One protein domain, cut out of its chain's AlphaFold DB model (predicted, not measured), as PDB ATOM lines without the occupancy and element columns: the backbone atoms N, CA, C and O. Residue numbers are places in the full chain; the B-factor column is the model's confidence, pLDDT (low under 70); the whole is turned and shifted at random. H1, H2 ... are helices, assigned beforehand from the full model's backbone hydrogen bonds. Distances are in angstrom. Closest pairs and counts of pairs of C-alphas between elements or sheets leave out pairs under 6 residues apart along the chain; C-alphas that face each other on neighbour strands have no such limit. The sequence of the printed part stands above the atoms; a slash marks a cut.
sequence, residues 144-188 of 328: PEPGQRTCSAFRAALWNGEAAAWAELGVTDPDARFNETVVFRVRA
ATOM      1  N   PRO A 144      28.086  -0.639  21.819       94.88
ATOM      2  CA  PRO A 144      27.211   0.469  22.193       94.88
ATOM      3  C   PRO A 144      27.792   1.838  21.814       94.88
ATOM      4  O   PRO A 144      28.948   1.960  21.420       94.88
ATOM      5  N   GLU A 145      26.967   2.881  21.916       95.38
ATOM      6  CA  GLU A 145      27.440   4.266  21.778       95.38
ATOM      7  C   GLU A 145      28.437   4.626  22.895       95.38
ATOM      8  O   GLU A 145      28.343   4.074  23.998       95.38
ATOM      9  N   PRO A 146      29.348   5.591  22.672       92.44
ATOM     10  CA  PRO A 146      30.239   6.083  23.717       92.44
ATOM     11  C   PRO A 146      29.481   6.469  24.995       92.44
ATOM     12  O   PRO A 146      28.481   7.185  24.962       92.44
ATOM     13  N   GLY A 147      29.960   5.977  26.139       89.94
ATOM     14  CA  GLY A 147      29.336   6.199  27.448       89.94
ATOM     15  C   GLY A 147      28.144   5.288  27.769       89.94
ATOM     16  O   GLY A 147      27.656   5.321  28.896       89.94
ATOM     17  N   GLN A 148      27.693   4.451  26.831       91.31
ATOM     18  CA  GLN A 148      26.661   3.443  27.067       91.31
ATOM     19  C   GLN A 148      27.286   2.070  27.332       91.31
ATOM     20  O   GLN A 148      28.330   1.724  26.782       91.31
ATOM     21  N   ARG A 149      26.630   1.260  28.172       87.75
ATOM     22  CA  ARG A 149      27.078  -0.112  28.482       87.75
ATOM     23  C   ARG A 149      26.424  -1.184  27.612       87.75
ATOM     24  O   ARG A 149      26.978  -2.263  27.454       87.75
ATOM     25  N   THR A 150      25.260  -0.894  27.039       88.25
ATOM     26  CA  THR A 150      24.477  -1.835  26.228       88.25
ATOM     27  C   THR A 150      23.932  -1.138  24.993       88.25
ATOM     28  O   THR A 150      23.587   0.044  25.048       88.25
ATOM     29  N   CYS A 151      23.816  -1.854  23.875       91.31
ATOM     30  CA  CYS A 151      23.123  -1.318  22.708       91.31
ATOM     31  C   CYS A 151      21.627  -1.148  22.991       91.31
ATOM     32  O   CYS A 151      21.003  -2.008  23.612       91.31
ATOM     33  N   SER A 152      21.039  -0.062  22.487       95.94
ATOM     34  CA  SER A 152      19.583   0.026  22.368       95.94
ATOM     35  C   SER A 152      19.079  -1.024  21.375       95.94
ATOM     36  O   SER A 152      19.824  -1.455  20.491       95.94
ATOM     37  N   ALA A 153      17.803  -1.403  21.480       95.44
ATOM     38  CA  ALA A 153      17.189  -2.343  20.541       95.44
ATOM     39  C   ALA A 153      17.339  -1.874  19.083       95.44
ATOM     40  O   ALA A 153      17.739  -2.650  18.223       95.44
ATOM     41  N   PHE A 154      17.123  -0.580  18.827       97.69
ATOM     42  CA  PHE A 154      17.287   0.006  17.497       97.69
ATOM     43  C   PHE A 154      18.729  -0.092  16.980       97.69
ATOM     44  O   PHE A 154      18.962  -0.511  15.850       97.69
ATOM     45  N   ARG A 155      19.726   0.219  17.819       97.38
ATOM     46  CA  ARG A 155      21.141   0.107  17.437       97.38
ATOM     47  C   ARG A 155      21.546  -1.342  17.169       97.38
ATOM     48  O   ARG A 155      22.281  -1.600  16.220       97.38
ATOM     49  N   ALA A 156      21.062  -2.279  17.984       95.25
ATOM     50  CA  ALA A 156      21.276  -3.705  17.764       95.25
ATOM     51  C   ALA A 156      20.638  -4.176  16.444       95.25
ATOM     52  O   ALA A 156      21.262  -4.929  15.703       95.25
ATOM     53  N   ALA A 157      19.452  -3.669  16.101       97.44
ATOM     54  CA  ALA A 157      18.801  -3.965  14.830       97.44
ATOM     55  C   ALA A 157      19.602  -3.428  13.626       97.44
ATOM     56  O   ALA A 157      19.819  -4.156  12.655       97.44
ATOM     57  N   LEU A 158      20.136  -2.200  13.709       98.12
ATOM     58  CA  LEU A 158      21.056  -1.660  12.695       98.12
ATOM     59  C   LEU A 158      22.337  -2.500  12.577       98.12
ATOM     60  O   LEU A 158      22.754  -2.833  11.467       98.12
ATOM     61  N   TRP A 159      22.930  -2.887  13.713       96.31
ATOM     62  CA  TRP A 159      24.122  -3.744  13.787       96.31
ATOM     63  C   TRP A 159      23.918  -5.096  13.092       96.31
ATOM     64  O   TRP A 159      24.815  -5.582  12.400       96.31
ATOM     65  N   ASN A 160      22.725  -5.671  13.244       94.75
ATOM     66  CA  ASN A 160      22.326  -6.933  12.628       94.75
ATOM     67  C   ASN A 160      21.864  -6.785  11.166       94.75
ATOM     68  O   ASN A 160      21.542  -7.785  10.526       94.75
ATOM     69  N   GLY A 161      21.828  -5.563  10.621       96.44
ATOM     70  CA  GLY A 161      21.381  -5.310   9.252       96.44
ATOM     71  C   GLY A 161      19.877  -5.514   9.041       96.44
ATOM     72  O   GLY A 161      19.452  -5.826   7.925       96.44
ATOM     73  N   GLU A 162      19.063  -5.362  10.090       97.56
ATOM     74  CA  GLU A 162      17.615  -5.570  10.023       97.56
ATOM     75  C   GLU A 162      16.946  -4.548   9.095       97.56
ATOM     76  O   GLU A 162      17.127  -3.336   9.224       97.56
ATOM     77  N   ALA A 163      16.137  -5.040   8.151       98.19
ATOM     78  CA  ALA A 163      15.542  -4.207   7.106       98.19
ATOM     79  C   ALA A 163      14.625  -3.105   7.658       98.19
ATOM     80  O   ALA A 163      14.641  -1.994   7.136       98.19
ATOM     81  N   ALA A 164      13.861  -3.395   8.716       98.31
ATOM     82  CA  ALA A 164      12.954  -2.425   9.324       98.31
ATOM     83  C   ALA A 164      13.715  -1.235   9.933       98.31
ATOM     84  O   ALA A 164      13.393  -0.091   9.627       98.31
ATOM     85  N   ALA A 165      14.772  -1.496  10.707       98.38
ATOM     86  CA  ALA A 165      15.558  -0.443  11.348       98.38
ATOM     87  C   ALA A 165      16.273   0.455  10.325       98.38
ATOM     88  O   ALA A 165      16.292   1.675  10.465       98.38
ATOM     89  N   TRP A 166      16.822  -0.131   9.259       98.50
ATOM     90  CA  TRP A 166      17.454   0.639   8.185       98.50
ATOM     91  C   TRP A 166      16.451   1.439   7.346       98.50
ATOM     92  O   TRP A 166      16.759   2.560   6.936       98.50
ATOM     93  N   ALA A 167      15.235   0.923   7.151       98.38
ATOM     94  CA  ALA A 167      14.169   1.659   6.478       98.38
ATOM     95  C   ALA A 167      13.745   2.916   7.261       98.38
ATOM     96  O   ALA A 167      13.438   3.929   6.634       98.38
ATOM     97  N   GLU A 168      13.800   2.898   8.599       98.31
ATOM     98  CA  GLU A 168      13.585   4.099   9.427       98.31
ATOM     99  C   GLU A 168      14.639   5.193   9.174       98.31
ATOM    100  O   GLU A 168      14.348   6.378   9.329       98.31
ATOM    101  N   LEU A 169      15.840   4.817   8.716       97.81
ATOM    102  CA  LEU A 169      16.898   5.740   8.281       97.81
ATOM    103  C   LEU A 169      16.859   6.044   6.772       97.81
ATOM    104  O   LEU A 169      17.776   6.670   6.243       97.81
ATOM    105  N   GLY A 170      15.815   5.604   6.064       98.25
ATOM    106  CA  GLY A 170      15.647   5.822   4.626       98.25
ATOM    107  C   GLY A 170      16.423   4.851   3.728       98.25
ATOM    108  O   GLY A 170      16.445   5.043   2.514       98.25
ATOM    109  N   VAL A 171      17.030   3.798   4.284       98.38
ATOM    110  CA  VAL A 171      17.787   2.788   3.530       98.38
ATOM    111  C   VAL A 171      16.903   1.565   3.284       98.38
ATOM    112  O   VAL A 171      16.798   0.664   4.115       98.38
ATOM    113  N   THR A 172      16.232   1.541   2.134       97.38
ATOM    114  CA  THR A 172      15.273   0.482   1.766       97.38
ATOM    115  C   THR A 172      15.837  -0.532   0.772       97.38
ATOM    116  O   THR A 172      15.423  -1.694   0.782       97.38
ATOM    117  N   ASP A 173      16.802  -0.118  -0.051       98.19
ATOM    118  CA  ASP A 173      17.485  -0.990  -1.003       98.19
ATOM    119  C   ASP A 173      18.363  -2.037  -0.275       98.19
ATOM    120  O   ASP A 173      19.133  -1.669   0.620       98.19
ATOM    121  N   PRO A 174      18.260  -3.342  -0.602       97.31
ATOM    122  CA  PRO A 174      19.038  -4.388   0.063       97.31
ATOM    123  C   PRO A 174      20.558  -4.238  -0.050       97.31
ATOM    124  O   PRO A 174      21.252  -4.500   0.936       97.31
ATOM    125  N   ASP A 175      21.068  -3.803  -1.202       97.44
ATOM    126  CA  ASP A 175      22.511  -3.666  -1.430       97.44
ATOM    127  C   ASP A 175      23.056  -2.442  -0.686       97.44
ATOM    128  O   ASP A 175      24.083  -2.519  -0.004       97.44
ATOM    129  N   ALA A 176      22.314  -1.330  -0.721       97.81
ATOM    130  CA  ALA A 176      22.598  -0.166   0.111       97.81
ATOM    131  C   ALA A 176      22.595  -0.532   1.601       97.81
ATOM    132  O   ALA A 176      23.518  -0.162   2.323       97.81
ATOM    133  N   ARG A 177      21.617  -1.319   2.068       98.19
ATOM    134  CA  ARG A 177      21.551  -1.766   3.467       98.19
ATOM    135  C   ARG A 177      22.769  -2.586   3.870       98.19
ATOM    136  O   ARG A 177      23.295  -2.382   4.964       98.19
ATOM    137  N   PHE A 178      23.224  -3.505   3.020       97.12
ATOM    138  CA  PHE A 178      24.446  -4.264   3.283       97.12
ATOM    139  C   PHE A 178      25.651  -3.325   3.446       97.12
ATOM    140  O   PHE A 178      26.349  -3.398   4.460       97.12
ATOM    141  N   ASN A 179      25.844  -2.401   2.501       97.69
ATOM    142  CA  ASN A 179      26.944  -1.436   2.539       97.69
ATOM    143  C   ASN A 179      26.892  -0.556   3.795       97.69
ATOM    144  O   ASN A 179      27.892  -0.437   4.504       97.69
ATOM    145  N   GLU A 180      25.725   0.001   4.115       98.19
ATOM    146  CA  GLU A 180      25.534   0.842   5.298       98.19
ATOM    147  C   GLU A 180      25.732   0.059   6.600       98.19
ATOM    148  O   GLU A 180      26.339   0.572   7.537       98.19
ATOM    149  N   THR A 181      25.340  -1.218   6.650       97.69
ATOM    150  CA  THR A 181      25.607  -2.090   7.808       97.69
ATOM    151  C   THR A 181      27.107  -2.303   8.007       97.69
ATOM    152  O   THR A 181      27.604  -2.209   9.131       97.69
ATOM    153  N   VAL A 182      27.863  -2.556   6.934       96.75
ATOM    154  CA  VAL A 182      29.324  -2.706   7.016       96.75
ATOM    155  C   VAL A 182      29.974  -1.395   7.464       96.75
ATOM    156  O   VAL A 182      30.770  -1.404   8.403       96.75
ATOM    157  N   VAL A 183      29.606  -0.262   6.855       97.94
ATOM    158  CA  VAL A 183      30.127   1.067   7.218       97.94
ATOM    159  C   VAL A 183      29.809   1.406   8.674       97.94
ATOM    160  O   VAL A 183      30.689   1.869   9.402       97.94
ATOM    161  N   PHE A 184      28.582   1.142   9.119       98.06
ATOM    162  CA  PHE A 184      28.145   1.339  10.497       98.06
ATOM    163  C   PHE A 184      29.018   0.560  11.486       98.06
ATOM    164  O   PHE A 184      29.508   1.131  12.461       98.06
ATOM    165  N   ARG A 185      29.288  -0.718  11.205       97.44
ATOM    166  CA  ARG A 185      30.124  -1.575  12.059       97.44
ATOM    167  C   ARG A 185      31.586  -1.142  12.079       97.44
ATOM    168  O   ARG A 185      32.189  -1.110  13.148       97.44
ATOM    169  N   VAL A 186      32.143  -0.744  10.934       97.12
ATOM    170  CA  VAL A 186      33.504  -0.186  10.864       97.12
ATOM    171  C   VAL A 186      33.608   1.092  11.696       97.12
ATOM    172  O   VAL A 186      34.524   1.219  12.501       97.12
ATOM    173  N   ARG A 187      32.646   2.017  11.562       96.75
ATOM    174  CA  ARG A 187      32.611   3.264  12.348       96.75
ATOM    175  C   ARG A 187      32.442   3.014  13.843       96.75
ATOM    176  O   ARG A 187      32.993   3.757  14.645       96.75
ATOM    177  N   ALA A 188      31.703   1.972  14.210       96.25
ATOM    178  CA  ALA A 188      31.559   1.535  15.592       96.25
ATOM    179  C   ALA A 188      32.818   0.841  16.148       96.25
ATOM    180  O   ALA A 188      32.860   0.558  17.339       96.25
TER     181      ALA A 188
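Overview. This is residues 144 to 188 of the 328 residues of the protein "Lamin tail domain-containing protein" of Chloroflexi bacterium (UniProt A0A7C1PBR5). Two short helices, H1 and H2, set steeply to each other, make one side of this small domain, and a longer helix, H3, folds back past them both on the other side, its first residues by H2 and its later ones by H1. Before H1, residues 144 to 152 form a loop at one end of the long axis. The printed part has 45 residues with three named helices, H1, H2 and H3 in that order, and no named strand; the class is all helix. It is compact, with a radius of gyration of the C-alphas of 10.4 A, yet elongated in outline, spanning 31 by 19 by 14 A.

Arrangement. Go along from Pro 144 and you first reach H1, residues 153 to 159, and then, after a tight link of 3 residues, H2, residues 163 to 168. H1 and H2 touch; look for their closest C-alphas at Leu 158 and Ala 165, 5.8 A apart. They run opposite ways at a steep tilt of 69 degrees, only just short of about perpendicular. A tight link of 5 residues then leads to H3, residues 174 to 187. H3 only just touches H2, with 3 pairs of C-alphas within 8 A, and does so with its residues 174 to 177 alone; the closest C-alphas are those of Trp 166 and Arg 177, 6.7 A apart. Their lines stand about perpendicular, at 76 degrees. Further along, H3 touches H1 with residues 181 to 185 alone, and here the closest C-alphas are those of Trp 159 and Thr 181, 6.4 A apart. These two lines are about perpendicular too, at 82 degrees. The helix packing is mostly crossed, with no touching pair at a shallow tilt. Read the backbone of H1, H2 and H3 and you will find every O i to N i+4 pair within hydrogen-bond range.

Along the chain. Find C-alpha 153 at (17.189, -2.343, 20.541), where H1 begins; it runs 9.8 A to C-alpha 159. H2 goes from Ala 163 to Glu 168, 8.8 A from first to last C-alpha. H3 begins at C-alpha 174, at (19.038, -4.388, 0.063), and runs 19.8 A to C-alpha 187 at (32.611, 3.264, 12.348).

Size, cuts and confidence. The two C-alphas farthest apart are those of Gly 147 and Asp 173, at 31.6 A, while the C-alphas of Pro 144 and Ala 188, the first and last printed, are 8.0 A apart. The printed part has no cut, and neither link between helices is long. In the B-factor column the model's mean pLDDT over the printed part is 96.3, and no printed residue is under 70.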